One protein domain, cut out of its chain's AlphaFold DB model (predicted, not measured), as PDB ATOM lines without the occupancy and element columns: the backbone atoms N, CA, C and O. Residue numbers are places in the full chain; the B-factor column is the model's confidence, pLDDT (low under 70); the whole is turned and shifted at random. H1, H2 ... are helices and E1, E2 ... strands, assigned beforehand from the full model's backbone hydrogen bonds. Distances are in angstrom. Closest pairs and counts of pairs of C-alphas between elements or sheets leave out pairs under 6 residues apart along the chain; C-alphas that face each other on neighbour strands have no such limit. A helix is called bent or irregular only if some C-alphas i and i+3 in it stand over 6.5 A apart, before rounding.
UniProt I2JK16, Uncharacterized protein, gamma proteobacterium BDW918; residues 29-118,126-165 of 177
ATOM      1  N   ASN A  29     217.151 199.496 232.954       89.69
ATOM      2  CA  ASN A  29     216.311 200.348 232.129       89.69
ATOM      3  C   ASN A  29     214.860 199.880 232.209       89.69
ATOM      4  O   ASN A  29     214.593 198.679 232.196       89.69
ATOM      5  N   THR A  30     213.941 200.833 232.266       91.56
ATOM      6  CA  THR A  30     212.511 200.613 232.074       91.56
ATOM      7  C   THR A  30     212.205 200.427 230.590       91.56
ATOM      8  O   THR A  30     213.007 200.794 229.724       91.56
ATOM      9  N   ALA A  31     211.027 199.899 230.270       88.69
ATOM     10  CA  ALA A  31     210.550 199.811 228.891       88.69
ATOM     11  C   ALA A  31     210.416 201.207 228.256       88.69
ATOM     12  O   ALA A  31     210.621 201.369 227.058       88.69
ATOM     13  N   GLY A  32     210.139 202.228 229.072       84.44
ATOM     14  CA  GLY A  32     210.106 203.639 228.671       84.44
ATOM     15  C   GLY A  32     211.477 204.312 228.536       84.44
ATOM     16  O   GLY A  32     211.535 205.526 228.354       84.44
ATOM     17  N   GLY A  33     212.580 203.567 228.673       86.81
ATOM     18  CA  GLY A  33     213.942 204.075 228.494       86.81
ATOM     19  C   GLY A  33     214.510 204.863 229.679       86.81
ATOM     20  O   GLY A  33     215.600 205.420 229.564       86.81
ATOM     21  N   LYS A  34     213.820 204.912 230.826       90.44
ATOM     22  CA  LYS A  34     214.382 205.506 232.049       90.44
ATOM     23  C   LYS A  34     215.310 204.508 232.728       90.44
ATOM     24  O   LYS A  34     214.981 203.335 232.832       90.44
ATOM     25  N   ALA A  35     216.445 204.974 233.226       89.50
ATOM     26  CA  ALA A  35     217.408 204.128 233.919       89.50
ATOM     27  C   ALA A  35     217.305 204.333 235.434       89.50
ATOM     28  O   ALA A  35     217.323 205.469 235.911       89.50
ATOM     29  N   PHE A  36     217.249 203.238 236.188       89.69
ATOM     30  CA  PHE A  36     217.281 203.249 237.649       89.69
ATOM     31  C   PHE A  36     218.476 202.434 238.158       89.69
ATOM     32  O   PHE A  36     218.764 201.366 237.606       89.69
ATOM     33  N   PRO A  37     219.193 202.910 239.190       87.81
ATOM     34  CA  PRO A  37     220.297 202.158 239.773       87.81
ATOM     35  C   PRO A  37     219.775 200.890 240.448       87.81
ATOM     36  O   PRO A  37     218.701 200.909 241.047       87.81
ATOM     37  N   ARG A  38     220.545 199.797 240.418       87.69
ATOM     38  CA  ARG A  38     220.155 198.529 241.058       87.69
ATOM     39  C   ARG A  38     220.328 198.541 242.585       87.69
ATOM     40  O   ARG A  38     221.039 197.729 243.161       87.69
ATOM     41  N   THR A  39     219.681 199.495 243.243       85.31
ATOM     42  CA  THR A  39     219.758 199.782 244.686       85.31
ATOM     43  C   THR A  39     218.356 199.890 245.281       85.31
ATOM     44  O   THR A  39     217.379 200.004 244.543       85.31
ATOM     45  N   GLU A  40     218.243 199.888 246.611       82.75
ATOM     46  CA  GLU A  40     216.957 200.076 247.299       82.75
ATOM     47  C   GLU A  40     216.324 201.428 246.940       82.75
ATOM     48  O   GLU A  40     215.160 201.492 246.545       82.75
ATOM     49  N   LEU A  41     217.121 202.504 246.956       84.44
ATOM     50  CA  LEU A  41     216.689 203.832 246.510       84.44
ATOM     51  C   LEU A  41     216.262 203.838 245.036       84.44
ATOM     52  O   LEU A  41     215.313 204.529 244.671       84.44
ATOM     53  N   GLY A  42     216.925 203.049 244.189       88.06
ATOM     54  CA  GLY A  42     216.533 202.870 242.793       88.06
ATOM     55  C   GLY A  42     215.187 202.164 242.631       88.06
ATOM     56  O   GLY A  42     214.375 202.606 241.821       88.06
ATOM     57  N   LEU A  43     214.910 201.131 243.433       89.81
ATOM     58  CA  LEU A  43     213.605 200.456 243.468       89.81
ATOM     59  C   LEU A  43     212.499 201.380 243.987       89.81
ATOM     60  O   LEU A  43     211.401 201.390 243.433       89.81
ATOM     61  N   LEU A  44     212.787 202.203 244.997       87.31
ATOM     62  CA  LEU A  44     211.859 203.222 245.493       87.31
ATOM     63  C   LEU A  44     211.551 204.277 244.422       87.31
ATOM     64  O   LEU A  44     210.388 204.595 244.167       87.31
ATOM     65  N   ALA A  45     212.581 204.789 243.745       88.94
ATOM     66  CA  ALA A  45     212.416 205.731 242.644       88.94
ATOM     67  C   ALA A  45     211.621 205.111 241.481       88.94
ATOM     68  O   ALA A  45     210.735 205.762 240.920       88.94
ATOM     69  N   PHE A  46     211.875 203.840 241.166       91.38
ATOM     70  CA  PHE A  46     211.107 203.087 240.180       91.38
ATOM     71  C   PHE A  46     209.639 202.907 240.598       91.38
ATOM     72  O   PHE A  46     208.749 203.137 239.783       91.38
ATOM     73  N   SER A  47     209.365 202.584 241.866       89.62
ATOM     74  CA  SER A  47     208.001 202.467 242.407       89.62
ATOM     75  C   SER A  47     207.195 203.762 242.241       89.62
ATOM     76  O   SER A  47     206.014 203.746 241.882       89.62
ATOM     77  N   ASN A  48     207.838 204.910 242.455       87.94
ATOM     78  CA  ASN A  48     207.215 206.213 242.228       87.94
ATOM     79  C   ASN A  48     206.991 206.492 240.739       87.94
ATOM     80  O   ASN A  48     205.957 207.039 240.357       87.94
ATOM     81  N   TYR A  49     207.935 206.101 239.882       90.75
ATOM     82  CA  TYR A  49     207.782 206.226 238.437       90.75
ATOM     83  C   TYR A  49     206.602 205.399 237.917       90.75
ATOM     84  O   TYR A  49     205.734 205.951 237.241       90.75
ATOM     85  N   ILE A  50     206.537 204.113 238.267       89.81
ATOM     86  CA  ILE A  50     205.530 203.182 237.744       89.81
ATOM     87  C   ILE A  50     204.108 203.539 238.201       89.81
ATOM     88  O   ILE A  50     203.142 203.272 237.498       89.81
ATOM     89  N   SER A  51     203.969 204.232 239.333       86.56
ATOM     90  CA  SER A  51     202.668 204.720 239.812       86.56
ATOM     91  C   SER A  51     202.063 205.809 238.912       86.56
ATOM     92  O   SER A  51     200.878 206.112 239.035       86.56
ATOM     93  N   ASN A  52     202.864 206.409 238.024       87.00
ATOM     94  CA  ASN A  52     202.481 207.534 237.170       87.00
ATOM     95  C   ASN A  52     202.477 207.198 235.667       87.00
ATOM     96  O   ASN A  52     202.303 208.099 234.846       87.00
ATOM     97  N   VAL A  53     202.702 205.937 235.281       88.12
ATOM     98  CA  VAL A  53     202.690 205.543 233.863       88.12
ATOM     99  C   VAL A  53     201.277 205.209 233.372       88.12
ATOM    100  O   VAL A  53     200.382 204.911 234.160       88.12
ATOM    101  N   SER A  54     201.062 205.260 232.053       88.62
ATOM    102  CA  SER A  54     199.809 204.809 231.432       88.62
ATOM    103  C   SER A  54     199.656 203.286 231.518       88.62
ATOM    104  O   SER A  54     200.643 202.570 231.660       88.62
ATOM    105  N   GLY A  55     198.433 202.770 231.344       86.31
ATOM    106  CA  GLY A  55     198.189 201.319 231.337       86.31
ATOM    107  C   GLY A  55     198.997 200.569 230.267       86.31
ATOM    108  O   GLY A  55     199.643 199.578 230.576       86.31
ATOM    109  N   SER A  56     199.070 201.104 229.042       88.62
ATOM    110  CA  SER A  56     199.893 200.520 227.968       88.62
ATOM    111  C   SER A  56     201.387 200.496 228.299       88.62
ATOM    112  O   SER A  56     202.100 199.569 227.914       88.62
ATOM    113  N   GLN A  57     201.866 201.510 229.023       91.00
ATOM    114  CA  GLN A  57     203.234 201.538 229.508       91.00
ATOM    115  C   GLN A  57     203.420 200.525 230.638       91.00
ATOM    116  O   GLN A  57     204.432 199.833 230.628       91.00
ATOM    117  N   LEU A  58     202.460 200.372 231.562       90.75
ATOM    118  CA  LEU A  58     202.536 199.326 232.586       90.75
ATOM    119  C   LEU A  58     202.678 197.946 231.943       90.75
ATOM    120  O   LEU A  58     203.545 197.186 232.357       90.75
ATOM    121  N   ASP A  59     201.880 197.631 230.925       91.00
ATOM    122  CA  ASP A  59     201.947 196.329 230.252       91.00
ATOM    123  C   ASP A  59     203.343 196.074 229.656       91.00
ATOM    124  O   ASP A  59     203.891 194.972 229.757       91.00
ATOM    125  N   ALA A  60     203.969 197.106 229.082       92.88
ATOM    126  CA  ALA A  60     205.341 197.026 228.592       92.88
ATOM    127  C   ALA A  60     206.358 196.812 229.731       92.88
ATOM    128  O   ALA A  60     207.261 195.979 229.605       92.88
ATOM    129  N   GLU A  61     206.199 197.518 230.851       93.75
ATOM    130  CA  GLU A  61     207.046 197.353 232.039       93.75
ATOM    131  C   GLU A  61     206.876 195.973 232.680       93.75
ATOM    132  O   GLU A  61     207.859 195.380 233.122       93.75
ATOM    133  N   LEU A  62     205.661 195.423 232.686       93.56
ATOM    134  CA  LEU A  62     205.372 194.080 233.180       93.56
ATOM    135  C   LEU A  62     206.072 193.027 232.324       93.56
ATOM    136  O   LEU A  62     206.807 192.195 232.855       93.56
ATOM    137  N   ASN A  63     205.930 193.112 231.000       93.94
ATOM    138  CA  ASN A  63     206.608 192.207 230.072       93.94
ATOM    139  C   ASN A  63     208.136 192.258 230.235       93.94
ATOM    140  O   ASN A  63     208.810 191.222 230.231       93.94
ATOM    141  N   LEU A  64     208.700 193.457 230.413       94.56
ATOM    142  CA  LEU A  64     210.129 193.633 230.652       94.56
ATOM    143  C   LEU A  64     210.563 193.061 232.008       94.56
ATOM    144  O   LEU A  64     211.573 192.358 232.084       94.56
ATOM    145  N   ALA A  65     209.806 193.335 233.070       94.06
ATOM    146  CA  ALA A  65     210.078 192.837 234.412       94.06
ATOM    147  C   ALA A  65     210.055 191.304 234.458       94.06
ATOM    148  O   ALA A  65     210.975 190.688 235.000       94.06
ATOM    149  N   GLU A  66     209.059 190.674 233.830       94.38
ATOM    150  CA  GLU A  66     208.982 189.219 233.720       94.38
ATOM    151  C   GLU A  66     210.164 188.640 232.947       94.38
ATOM    152  O   GLU A  66     210.771 187.660 233.387       94.38
ATOM    153  N   LYS A  67     210.524 189.249 231.810       94.50
ATOM    154  CA  LYS A  67     211.680 188.832 231.011       94.50
ATOM    155  C   LYS A  67     212.967 188.889 231.833       94.50
ATOM    156  O   LYS A  67     213.719 187.915 231.845       94.50
ATOM    157  N   ASN A  68     213.201 189.993 232.539       92.06
ATOM    158  CA  ASN A  68     214.398 190.184 233.357       92.06
ATOM    159  C   ASN A  68     214.454 189.190 234.519       92.06
ATOM    160  O   ASN A  68     215.497 188.582 234.752       92.06
ATOM    161  N   TYR A  69     213.328 188.959 235.197       92.25
ATOM    162  CA  TYR A  69     213.238 187.972 236.268       92.25
ATOM    163  C   TYR A  69     213.480 186.541 235.764       92.25
ATOM    164  O   TYR A  69     214.201 185.774 236.401       92.25
ATOM    165  N   ARG A  70     212.939 186.174 234.593       91.62
ATOM    166  CA  ARG A  70     213.189 184.861 233.970       91.62
ATOM    167  C   ARG A  70     214.643 184.691 233.541       91.62
ATOM    168  O   ARG A  70     215.184 183.603 233.719       91.62
ATOM    169  N   ALA A  71     215.255 185.741 232.994       90.19
ATOM    170  CA  ALA A  71     216.649 185.728 232.564       90.19
ATOM    171  C   ALA A  71     217.613 185.634 233.752       90.19
ATOM    172  O   ALA A  71     218.581 184.878 233.711       90.19
ATOM    173  N   LYS A  72     217.341 186.388 234.821       84.50
ATOM    174  CA  LYS A  72     218.159 186.417 236.029       84.50
ATOM    175  C   LYS A  72     217.268 186.548 237.261       84.50
ATOM    176  O   LYS A  72     216.774 187.632 237.570       84.50
ATOM    177  N   ARG A  73     217.104 185.439 237.982       84.44
ATOM    178  CA  ARG A  73     216.260 185.315 239.185       84.44
ATOM    179  C   ARG A  73     216.919 185.893 240.445       84.44
ATOM    180  O   ARG A  73     216.851 185.276 241.505       84.44
ATOM    181  N   ASP A  74     217.591 187.032 240.315       86.00
ATOM    182  CA  ASP A  74     218.180 187.721 241.462       86.00
ATOM    183  C   ASP A  74     217.139 188.529 242.247       86.00
ATOM    184  O   ASP A  74     216.019 188.769 241.781       86.00
ATOM    185  N   ASP A  75     217.509 188.912 243.467       86.88
ATOM    186  CA  ASP A  75     216.607 189.570 244.411       86.88
ATOM    187  C   ASP A  75     216.113 190.926 243.903       86.88
ATOM    188  O   ASP A  75     214.935 191.253 244.038       86.88
ATOM    189  N   TYR A  76     216.973 191.684 243.218       89.00
ATOM    190  CA  TYR A  76     216.569 192.944 242.603       89.00
ATOM    191  C   TYR A  76     215.491 192.736 241.533       89.00
ATOM    192  O   TYR A  76     214.469 193.417 241.552       89.00
ATOM    193  N   ASN A  77     215.682 191.795 240.598       91.06
ATOM    194  CA  ASN A  77     214.695 191.548 239.544       91.06
ATOM    195  C   ASN A  77     213.391 190.966 240.110       91.06
ATOM    196  O   ASN A  77     212.319 191.225 239.564       91.06
ATOM    197  N   MET A  78     213.469 190.209 241.209       92.19
ATOM    198  CA  MET A  78     212.292 189.747 241.946       92.19
ATOM    199  C   MET A  78     211.486 190.924 242.510       92.19
ATOM    200  O   MET A  78     210.272 190.980 242.316       92.19
ATOM    201  N   LEU A  79     212.152 191.875 243.168       92.12
ATOM    202  CA  LEU A  79     211.503 193.052 243.752       92.12
ATOM    203  C   LEU A  79     210.980 194.010 242.691       92.12
ATOM    204  O   LEU A  79     209.873 194.523 242.822       92.12
ATOM    205  N   TRP A  80     211.733 194.194 241.611       93.81
ATOM    206  CA  TRP A  80     211.295 194.964 240.455       93.81
ATOM    207  C   TRP A  80     209.982 194.413 239.889       93.81
ATOM    208  O   TRP A  80     209.022 195.158 239.705       93.81
ATOM    209  N   LEU A  81     209.903 193.094 239.681       94.94
ATOM    210  CA  LEU A  81     208.678 192.435 239.230       94.94
ATOM    211  C   LEU A  81     207.543 192.570 240.252       94.94
ATOM    212  O   LEU A  81     206.418 192.884 239.868       94.94
ATOM    213  N   ALA A  82     207.822 192.381 241.544       93.75
ATOM    214  CA  ALA A  82     206.818 192.543 242.592       93.75
ATOM    215  C   ALA A  82     206.215 193.960 242.598       93.75
ATOM    216  O   ALA A  82     204.995 194.097 242.654       93.75
ATOM    217  N   ILE A  83     207.036 195.005 242.452       92.88
ATOM    218  CA  ILE A  83     206.586 196.406 242.381       92.88
ATOM    219  C   ILE A  83     205.634 196.632 241.197       92.88
ATOM    220  O   ILE A  83     204.601 197.289 241.360       92.88
ATOM    221  N   VAL A  84     205.937 196.079 240.017       93.12
ATOM    222  CA  VAL A  84     205.062 196.204 238.835       93.12
ATOM    223  C   VAL A  84     203.751 195.439 239.031       93.12
ATOM    224  O   VAL A  84     202.673 195.957 238.749       93.12
ATOM    225  N   LEU A  85     203.813 194.225 239.578       91.19
ATOM    226  CA  LEU A  85     202.632 193.396 239.840       91.19
ATOM    227  C   LEU A  85     201.710 193.966 240.932       91.19
ATOM    228  O   LEU A  85     200.531 193.621 240.982       91.19
ATOM    229  N   MET A  86     202.236 194.827 241.807       88.75
ATOM    230  CA  MET A  86     201.489 195.482 242.886       88.75
ATOM    231  C   MET A  86     200.735 196.738 242.454       88.75
ATOM    232  O   MET A  86     200.069 197.357 243.292       88.75
ATOM    233  N   GLN A  87     200.827 197.142 241.185       85.12
ATOM    234  CA  GLN A  87     200.167 198.360 240.742       85.12
ATOM    235  C   GLN A  87     198.638 198.275 240.898       85.12
ATOM    236  O   GLN A  87     198.054 197.209 240.702       85.12
ATOM    237  N   PRO A  88     197.952 199.389 241.233       68.75
ATOM    238  CA  PRO A  88     196.529 199.373 241.602       68.75
ATOM    239  C   PRO A  88     195.582 198.845 240.519       68.75
ATOM    240  O   PRO A  88     194.460 198.456 240.821       68.75
ATOM    241  N   HIS A  89     196.023 198.876 239.264       67.25
ATOM    242  CA  HIS A  89     195.266 198.434 238.098       67.25
ATOM    243  C   HIS A  89     195.584 196.991 237.684       67.25
ATOM    244  O   HIS A  89     194.983 196.481 236.742       67.25
ATOM    245  N   ALA A  90     196.504 196.323 238.382       67.12
ATOM    246  CA  ALA A  90     196.825 194.932 238.126       67.12
ATOM    247  C   ALA A  90     195.687 194.010 238.600       67.12
ATOM    248  O   ALA A  90     194.980 194.294 239.573       67.12
ATOM    249  N   ALA A  91     195.518 192.877 237.918       74.56
ATOM    250  CA  ALA A  91     194.526 191.879 238.294       74.56
ATOM    251  C   ALA A  91     194.782 191.352 239.725       74.56
ATOM    252  O   ALA A  91     195.934 191.282 240.164       74.56
ATOM    253  N   PRO A  92     193.751 190.886 240.458       75.75
ATOM    254  CA  PRO A  92     193.930 190.316 241.798       75.75
ATOM    255  C   PRO A  92     194.978 189.192 241.856       75.75
ATOM    256  O   PRO A  92     195.726 189.091 242.828       75.75
ATOM    257  N   ALA A  93     195.073 188.388 240.793       82.06
ATOM    258  CA  ALA A  93     196.079 187.337 240.645       82.06
ATOM    259  C   ALA A  93     197.518 187.886 240.600       82.06
ATOM    260  O   ALA A  93     198.421 187.296 241.194       82.06
ATOM    261  N   SER A  94     197.734 189.041 239.962       84.62
ATOM    262  CA  SER A  94     199.035 189.720 239.912       84.62
ATOM    263  C   SER A  94     199.486 190.140 241.309       84.62
ATOM    264  O   SER A  94     200.617 189.870 241.706       84.62
ATOM    265  N   ASN A  95     198.571 190.698 242.105       84.56
ATOM    266  CA  ASN A  95     198.868 191.089 243.481       84.56
ATOM    267  C   ASN A  95     199.190 189.867 244.367       84.56
ATOM    268  O   ASN A  95     200.139 189.893 245.149       84.56
ATOM    269  N   GLN A  96     198.467 188.752 244.209       87.06
ATOM    270  CA  GLN A  96     198.793 187.500 244.909       87.06
ATOM    271  C   GLN A  96     200.189 186.979 244.542       87.06
ATOM    272  O   GLN A  96     200.946 186.559 245.420       87.06
ATOM    273  N   MET A  97     200.548 187.035 243.258       89.19
ATOM    274  CA  MET A  97     201.879 186.653 242.796       89.19
ATOM    275  C   MET A  97     202.963 187.561 243.385       89.19
ATOM    276  O   MET A  97     203.982 187.047 243.843       89.19
ATOM    277  N   ALA A  98     202.736 188.873 243.438       90.44
ATOM    278  CA  ALA A  98     203.670 189.812 244.050       90.44
ATOM    279  C   ALA A  98     203.899 189.515 245.537       90.44
ATOM    280  O   ALA A  98     205.041 189.423 245.980       90.44
ATOM    281  N   VAL A  99     202.821 189.288 246.297       90.12
ATOM    282  CA  VAL A  99     202.906 188.921 247.720       90.12
ATOM    283  C   VAL A  99     203.698 187.631 247.910       90.12
ATOM    284  O   VAL A  99     204.502 187.544 248.837       90.12
ATOM    285  N   ARG A 100     203.506 186.635 247.038       92.62
ATOM    286  CA  ARG A 100     204.288 185.393 247.082       92.62
ATOM    287  C   ARG A 100     205.775 185.667 246.862       92.62
ATOM    288  O   ARG A 100     206.572 185.248 247.688       92.62
ATOM    289  N   LEU A 101     206.129 186.411 245.811       92.00
ATOM    290  CA  LEU A 101     207.524 186.770 245.520       92.00
ATOM    291  C   LEU A 101     208.182 187.500 246.699       92.00
ATOM    292  O   LEU A 101     209.298 187.167 247.084       92.00
ATOM    293  N   LEU A 102     207.475 188.451 247.312       91.31
ATOM    294  CA  LEU A 102     207.979 189.189 248.470       91.31
ATOM    295  C   LEU A 102     208.169 188.299 249.703       91.31
ATOM    296  O   LEU A 102     209.170 188.430 250.403       91.31
ATOM    297  N   ARG A 103     207.240 187.375 249.976       90.44
ATOM    298  CA  ARG A 103     207.401 186.407 251.074       90.44
ATOM    299  C   ARG A 103     208.571 185.465 250.831       90.44
ATOM    300  O   ARG A 103     209.329 185.208 251.761       90.44
ATOM    301  N   ASP A 104     208.727 184.976 249.604       88.88
ATOM    302  CA  ASP A 104     209.847 184.114 249.230       88.88
ATOM    303  C   ASP A 104     211.178 184.844 249.447       88.88
ATOM    304  O   ASP A 104     212.098 184.271 250.026       88.88
ATOM    305  N   TYR A 105     211.262 186.122 249.059       88.00
ATOM    306  CA  TYR A 105     212.430 186.959 249.327       88.00
ATOM    307  C   TYR A 105     212.730 187.072 250.829       88.00
ATOM    308  O   TYR A 105     213.811 186.679 251.258       88.00
ATOM    309  N   VAL A 106     211.757 187.522 251.630       85.75
ATOM    310  CA  VAL A 106     211.926 187.738 253.080       85.75
ATOM    311  C   VAL A 106     212.276 186.441 253.821       85.75
ATOM    312  O   VAL A 106     213.062 186.442 254.765       85.75
ATOM    313  N   ASN A 107     211.718 185.302 253.408       84.56
ATOM    314  CA  ASN A 107     212.051 184.013 254.015       84.56
ATOM    315  C   ASN A 107     213.480 183.569 253.665       84.56
ATOM    316  O   ASN A 107     214.193 183.031 254.516       84.56
ATOM    317  N   ARG A 108     213.923 183.803 252.423       83.06
ATOM    318  CA  ARG A 108     215.305 183.515 252.007       83.06
ATOM    319  C   ARG A 108     216.314 184.417 252.704       83.06
ATOM    320  O   ARG A 108     217.366 183.933 253.099       83.06
ATOM    321  N   SER A 109     216.004 185.698 252.878       72.69
ATOM    322  CA  SER A 109     216.913 186.612 253.566       72.69
ATOM    323  C   SER A 109     217.029 186.296 255.056       72.69
ATOM    324  O   SER A 109     218.140 186.271 255.578       72.69
ATOM    325  N   LYS A 110     215.923 185.931 255.723       71.62
ATOM    326  CA  LYS A 110     215.929 185.471 257.126       71.62
ATOM    327  C   LYS A 110     216.739 184.195 257.318       71.62
ATOM    328  O   LYS A 110     217.616 184.151 258.169       71.62
ATOM    329  N   THR A 111     216.519 183.193 256.467       66.50
ATOM    330  CA  THR A 111     217.324 181.962 256.509       66.50
ATOM    331  C   THR A 111     218.801 182.242 256.232       66.50
ATOM    332  O   THR A 111     219.656 181.720 256.937       66.50
ATOM    333  N   ALA A 112     219.132 183.117 255.278       63.69
ATOM    334  CA  ALA A 112     220.513 183.536 255.043       63.69
ATOM    335  C   ALA A 112     221.126 184.278 256.247       63.69
ATOM    336  O   ALA A 112     222.310 184.092 256.522       63.69
ATOM    337  N   ALA A 113     220.347 185.079 256.981       58.09
ATOM    338  CA  ALA A 113     220.787 185.745 258.207       58.09
ATOM    339  C   ALA A 113     221.078 184.752 259.346       58.09
ATOM    340  O   ALA A 113     222.077 184.917 260.043       58.09
ATOM    341  N   ASP A 114     220.289 183.683 259.474       55.84
ATOM    342  CA  ASP A 114     220.525 182.631 260.471       55.84
ATOM    343  C   ASP A 114     221.819 181.836 260.189       55.84
ATOM    344  O   ASP A 114     222.531 181.459 261.119       55.84
ATOM    345  N   TYR A 115     222.197 181.653 258.915       51.81
ATOM    346  CA  TYR A 115     223.475 181.026 258.524       51.81
ATOM    347  C   TYR A 115     224.679 181.990 258.509       51.81
ATOM    348  O   TYR A 115     225.820 181.551 258.342       51.81
ATOM    349  N   ARG A 116     224.471 183.303 258.686       49.16
ATOM    350  CA  ARG A 116     225.547 184.316 258.672       49.16
ATOM    351  C   ARG A 116     226.401 184.339 259.941       49.16
ATOM    352  O   ARG A 116     227.473 184.936 259.905       49.16
ATOM    353  N   PHE A 117     226.011 183.642 261.012       46.97
ATOM    354  CA  PHE A 117     226.881 183.475 262.186       46.97
ATOM    355  C   PHE A 117     228.181 182.702 261.880       46.97
ATOM    356  O   PHE A 117     229.156 182.889 262.600       46.97
ATOM    357  N   ASP A 118     228.239 181.934 260.782       42.81
ATOM    358  CA  ASP A 118     229.445 181.209 260.335       42.81
ATOM    359  C   ASP A 118     230.133 181.831 259.099       42.81
ATOM    360  O   ASP A 118     231.206 181.392 258.678       42.81
ATOM    361  N   SER A 126     220.899 194.143 250.893       68.38
ATOM    362  CA  SER A 126     219.628 193.693 251.427       68.38
ATOM    363  C   SER A 126     218.573 194.740 251.091       68.38
ATOM    364  O   SER A 126     218.760 195.935 251.303       68.38
ATOM    365  N   TYR A 127     217.466 194.266 250.542       79.31
ATOM    366  CA  TYR A 127     216.254 195.026 250.291       79.31
ATOM    367  C   TYR A 127     215.164 194.628 251.305       79.31
ATOM    368  O   TYR A 127     213.975 194.788 251.027       79.31
ATOM    369  N   ASP A 128     215.550 194.049 252.450       79.69
ATOM    370  CA  ASP A 128     214.633 193.464 253.438       79.69
ATOM    371  C   ASP A 128     213.629 194.489 253.950       79.69
ATOM    372  O   ASP A 128     212.423 194.242 253.916       79.69
ATOM    373  N   THR A 129     214.113 195.677 254.321       80.69
ATOM    374  CA  THR A 129     213.277 196.792 254.777       80.69
ATOM    375  C   THR A 129     212.221 197.160 253.736       80.69
ATOM    376  O   THR A 129     211.034 197.271 254.056       80.69
ATOM    377  N   LEU A 130     212.625 197.300 252.470       83.69
ATOM    378  CA  LEU A 130     211.710 197.593 251.371       83.69
ATOM    379  C   LEU A 130     210.694 196.466 251.153       83.69
ATOM    380  O   LEU A 130     209.504 196.734 250.981       83.69
ATOM    381  N   ALA A 131     211.132 195.210 251.162       85.00
ATOM    382  CA  ALA A 131     210.252 194.069 250.943       85.00
ATOM    383  C   ALA A 131     209.198 193.932 252.054       85.00
ATOM    384  O   ALA A 131     208.015 193.729 251.767       85.00
ATOM    385  N   GLU A 132     209.599 194.101 253.315       84.12
ATOM    386  CA  GLU A 132     208.688 194.101 254.460       84.12
ATOM    387  C   GLU A 132     207.717 195.290 254.411       84.12
ATOM    388  O   GLU A 132     206.515 195.115 254.640       84.12
ATOM    389  N   PHE A 133     208.193 196.477 254.022       85.31
ATOM    390  CA  PHE A 133     207.336 197.642 253.800       85.31
ATOM    391  C   PHE A 133     206.276 197.381 252.717       85.31
ATOM    392  O   PHE A 133     205.089 197.647 252.932       85.31
ATOM    393  N   LEU A 134     206.669 196.813 251.572       86.75
ATOM    394  CA  LEU A 134     205.753 196.475 250.476       86.75
ATOM    395  C   LEU A 134     204.707 195.431 250.901       86.75
ATOM    396  O   LEU A 134     203.522 195.568 250.570       86.75
ATOM    397  N   LEU A 135     205.106 194.420 251.680       87.38
ATOM    398  CA  LEU A 135     204.184 193.435 252.253       87.38
ATOM    399  C   LEU A 135     203.162 194.092 253.186       87.38
ATOM    400  O   LEU A 135     201.960 193.852 253.042       87.38
ATOM    401  N   ASN A 136     203.618 194.947 254.103       84.44
ATOM    402  CA  ASN A 136     202.747 195.639 255.048       84.44
ATOM    403  C   ASN A 136     201.765 196.577 254.325       84.44
ATOM    404  O   ASN A 136     200.557 196.517 254.555       84.44
ATOM    405  N   SER A 137     202.257 197.368 253.367       82.38
ATOM    406  CA  SER A 137     201.424 198.247 252.536       82.38
ATOM    407  C   SER A 137     200.332 197.470 251.789       82.38
ATOM    408  O   SER A 137     199.181 197.906 251.702       82.38
ATOM    409  N   THR A 138     200.653 196.273 251.292       82.25
ATOM    410  CA  THR A 138     199.679 195.414 250.601       82.25
ATOM    411  C   THR A 138     198.607 194.883 251.542       82.25
ATOM    412  O   THR A 138     197.422 194.937 251.204       82.25
ATOM    413  N   ALA A 139     198.995 194.415 252.729       82.69
ATOM    414  CA  ALA A 139     198.055 193.949 253.744       82.69
ATOM    415  C   ALA A 139     197.105 195.074 254.194       82.69
ATOM    416  O   ALA A 139     195.892 194.871 254.282       82.69
ATOM    417  N   GLN A 140     197.630 196.286 254.398       83.88
ATOM    418  CA  GLN A 140     196.825 197.465 254.727       83.88
ATOM    419  C   GLN A 140     195.819 197.800 253.621       83.88
ATOM    420  O   GLN A 140     194.640 198.015 253.900       83.88
ATOM    421  N   ARG A 141     196.247 197.781 252.353       81.88
ATOM    422  CA  ARG A 141     195.360 198.027 251.206       81.88
ATOM    423  C   ARG A 141     194.235 196.999 251.120       81.88
ATOM    424  O   ARG A 141     193.090 197.371 250.886       81.88
ATOM    425  N   GLN A 142     194.541 195.720 251.326       82.38
ATOM    426  CA  GLN A 142     193.534 194.654 251.332       82.38
ATOM    427  C   GLN A 142     192.497 194.860 252.440       82.38
ATOM    428  O   GLN A 142     191.302 194.712 252.188       82.38
ATOM    429  N   ARG A 143     192.938 195.275 253.634       86.00
ATOM    430  CA  ARG A 143     192.038 195.615 254.741       86.00
ATOM    431  C   ARG A 143     191.105 196.772 254.378       86.00
ATOM    432  O   ARG A 143     189.897 196.634 254.523       86.00
ATOM    433  N   LEU A 144     191.642 197.854 253.813       86.50
ATOM    434  CA  LEU A 144     190.838 199.000 253.373       86.50
ATOM    435  C   LEU A 144     189.801 198.624 252.304       86.50
ATOM    436  O   LEU A 144     188.679 199.129 252.331       86.50
ATOM    437  N   LEU A 145     190.146 197.734 251.369       83.38
ATOM    438  CA  LEU A 145     189.205 197.247 250.355       83.38
ATOM    439  C   LEU A 145     188.069 196.417 250.972       83.38
ATOM    440  O   LEU A 145     186.911 196.596 250.591       83.38
ATOM    441  N   ALA A 146     188.379 195.550 251.940       84.25
ATOM    442  CA  ALA A 146     187.376 194.769 252.666       84.25
ATOM    443  C   ALA A 146     186.439 195.665 253.495       84.25
ATOM    444  O   ALA A 146     185.214 195.492 253.473       84.25
ATOM    445  N   ASP A 147     187.000 196.674 254.164       91.19
ATOM    446  CA  ASP A 147     186.232 197.660 254.922       91.19
ATOM    447  C   ASP A 147     185.313 198.467 253.988       91.19
ATOM    448  O   ASP A 147     184.128 198.638 254.278       91.19
ATOM    449  N   ASN A 148     185.804 198.890 252.815       89.25
ATOM    450  CA  ASN A 148     184.994 199.608 251.827       89.25
ATOM    451  C   ASN A 148     183.836 198.754 251.286       89.25
ATOM    452  O   ASN A 148     182.715 199.249 251.173       89.25
ATOM    453  N   ALA A 149     184.075 197.473 250.991       88.50
ATOM    454  CA  ALA A 149     183.026 196.548 250.559       88.50
ATOM    455  C   ALA A 149     181.939 196.386 251.635       88.50
ATOM    456  O   ALA A 149     180.746 196.452 251.336       88.50
ATOM    457  N   THR A 150     182.351 196.268 252.898       93.69
ATOM    458  CA  THR A 150     181.437 196.196 254.045       93.69
ATOM    459  C   THR A 150     180.607 197.474 254.182       93.69
ATOM    460  O   THR A 150     179.397 197.415 254.405       93.69
ATOM    461  N   LEU A 151     181.232 198.643 254.026       94.69
ATOM    462  CA  LEU A 151     180.535 199.930 254.060       94.69
ATOM    463  C   LEU A 151     179.511 200.057 252.928       94.69
ATOM    464  O   LEU A 151     178.385 200.471 253.187       94.69
ATOM    465  N   ARG A 152     179.855 199.642 251.704       91.44
ATOM    466  CA  ARG A 152     178.918 199.635 250.568       91.44
ATOM    467  C   ARG A 152     177.687 198.774 250.844       91.44
ATOM    468  O   ARG A 152     176.576 199.244 250.638       91.44
ATOM    469  N   GLN A 153     177.872 197.573 251.392       93.25
ATOM    470  CA  GLN A 153     176.755 196.702 251.781       93.25
ATOM    471  C   GLN A 153     175.873 197.329 252.867       93.25
ATOM    472  O   GLN A 153     174.652 197.190 252.839       93.25
ATOM    473  N   LYS A 154     176.471 198.021 253.846       93.81
ATOM    474  CA  LYS A 154     175.708 198.735 254.882       93.81
ATOM    475  C   LYS A 154     174.893 199.884 254.290       93.81
ATOM    476  O   LYS A 154     173.730 200.023 254.645       93.81
ATOM    477  N   ILE A 155     175.482 200.665 253.383       94.44
ATOM    478  CA  ILE A 155     174.789 201.755 252.682       94.44
ATOM    479  C   ILE A 155     173.619 201.203 251.862       94.44
ATOM    480  O   ILE A 155     172.515 201.721 251.965       94.44
ATOM    481  N   GLU A 156     173.818 200.115 251.118       93.19
ATOM    482  CA  GLU A 156     172.755 199.466 250.343       93.19
ATOM    483  C   GLU A 156     171.593 198.998 251.227       93.19
ATOM    484  O   GLU A 156     170.433 199.282 250.932       93.19
ATOM    485  N   LYS A 157     171.890 198.373 252.373       92.50
ATOM    486  CA  LYS A 157     170.864 197.999 253.358       92.50
ATOM    487  C   LYS A 157     170.110 199.210 253.906       92.50
ATOM    488  O   LYS A 157     168.894 199.138 254.052       92.50
ATOM    489  N   LEU A 158     170.807 200.306 254.204       92.94
ATOM    490  CA  LEU A 158     170.170 201.537 254.676       92.94
ATOM    491  C   LEU A 158     169.259 202.150 253.603       92.94
ATOM    492  O   LEU A 158     168.136 202.516 253.932       92.94
ATOM    493  N   MET A 159     169.675 202.172 252.333       89.19
ATOM    494  CA  MET A 159     168.827 202.632 251.221       89.19
ATOM    495  C   MET A 159     167.571 201.760 251.042       89.19
ATOM    496  O   MET A 159     166.489 202.272 250.750       89.19
ATOM    497  N   LEU A 160     167.678 200.440 251.237       89.56
ATOM    498  CA  LEU A 160     166.522 199.534 251.200       89.56
ATOM    499  C   LEU A 160     165.544 199.809 252.351       89.56
ATOM    500  O   LEU A 160     164.332 199.812 252.151       89.56
ATOM    501  N   ILE A 161     166.061 200.085 253.551       87.69
ATOM    502  CA  ILE A 161     165.228 200.457 254.699       87.69
ATOM    503  C   ILE A 161     164.539 201.801 254.434       87.69
ATOM    504  O   ILE A 161     163.323 201.894 254.571       87.69
ATOM    505  N   GLU A 162     165.279 202.820 253.998       82.25
ATOM    506  CA  GLU A 162     164.734 204.146 253.690       82.25
ATOM    507  C   GLU A 162     163.644 204.089 252.608       82.25
ATOM    508  O   GLU A 162     162.571 204.667 252.779       82.25
ATOM    509  N   SER A 163     163.861 203.332 251.531       78.56
ATOM    510  CA  SER A 163     162.846 203.145 250.485       78.56
ATOM    511  C   SER A 163     161.606 202.398 250.986       78.56
ATOM    512  O   SER A 163     160.493 202.771 250.616       78.56
ATOM    513  N   SER A 164     161.763 201.413 251.876       79.00
ATOM    514  CA  SER A 164     160.631 200.718 252.510       79.00
ATOM    515  C   SER A 164     159.830 201.594 253.485       79.00
ATOM    516  O   SER A 164     158.633 201.372 253.661       79.00
ATOM    517  N   LEU A 165     160.468 202.600 254.092       74.94
ATOM    518  CA  LEU A 165     159.828 203.559 254.998       74.94
ATOM    519  C   LEU A 165     159.135 204.701 254.242       74.94
ATOM    520  O   LEU A 165     158.061 205.128 254.656       74.94
TER     521      LEU A 165
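What this domain is: This is residues 29 to 118 and 126 to 165 of the 177 residues of an uncharacterized protein of gamma proteobacterium BDW918 (UniProt I2JK16). A long, nearly straight helix, H5, begins on a small helical body and sticks out of it as an arm with residues 142 to 165. In the body H3 is the core, with H1, H2 and the earlier part of H4 packed round it, while residues 111 to 118 of H4 stick out as a shorter arm toward the other end of the long axis. The printed part has 130 residues, with one short strand and five helices in the order E1, H1, H2, H3, H4, H5, and is mostly helix. It is loose, with a radius of gyration of the C-alphas of 18.8 A, and elongated, spanning 71 by 40 by 23 A.

Where its parts are: Find C-alpha 128 at (214.633, 193.464, 253.438); from there H5, residues 128 to 165, runs 55.7 A to C-alpha 165 at (159.828, 203.559, 254.998). H4, residues 92 to 118, begins at C-alpha 92 at (193.930, 190.316, 241.798) and is 41.1 A long; it is only just irregular, with C-alphas 114 and 117 6.6 A apart. H3 is residues 75 to 85, 15.2 A, and H2 is residues 55 to 71, 24.2 A. H1 is residues 40 to 50, 15.2 A, and E1 is residues 35 to 37, 6.8 A.

How they stand to each other: Start at H5, whose residues 128 to 138 alone touch H4, at residues 99 to 109; the closest C-alphas, of Leu 102 and Ala 131, are 5.9 A apart. These two run opposite ways at a shallow tilt of 33 degrees, only just short of steep. Look next at H3, the hub, which touches H1, H2 and H4. H3 and H4 are a hairpin at a shallow tilt of 21 degrees, their closest C-alphas those of Ala 82 and Ala 98, 4.4 A apart; H4 touches H3 with residues 94 to 105 alone. H2 and H3 are a hairpin too, at a shallow tilt of 26 degrees, closest at the C-alphas of Ala 65 and Leu 81, 5.0 A. H1 touches H3 at Ser 47 and Ile 83, whose C-alphas are 6.2 A apart, and runs the same way. H1 and H4 are apart, as are H2 and H5. E1 pairs with no named strand; its closest C-alpha to H1 is that of Phe 36, 5.2 A from that of Gly 42. In H1, H2, H3 and H5 every O i to N i+4 pair is within hydrogen-bond range; in H4 21 of 23 are.

The domain as a whole: The two C-alphas farthest apart, of Asp 118 and Leu 165, are 73.3 A apart. Residues 119 to 125 are not printed, and C-alphas 118 and 126 are 18.2 A apart across this cut. No link printed whole is long. Mean pLDDT of the printed part is 85.1; look for values under 70 at residues 88 to 90, 111 to 118 and 126.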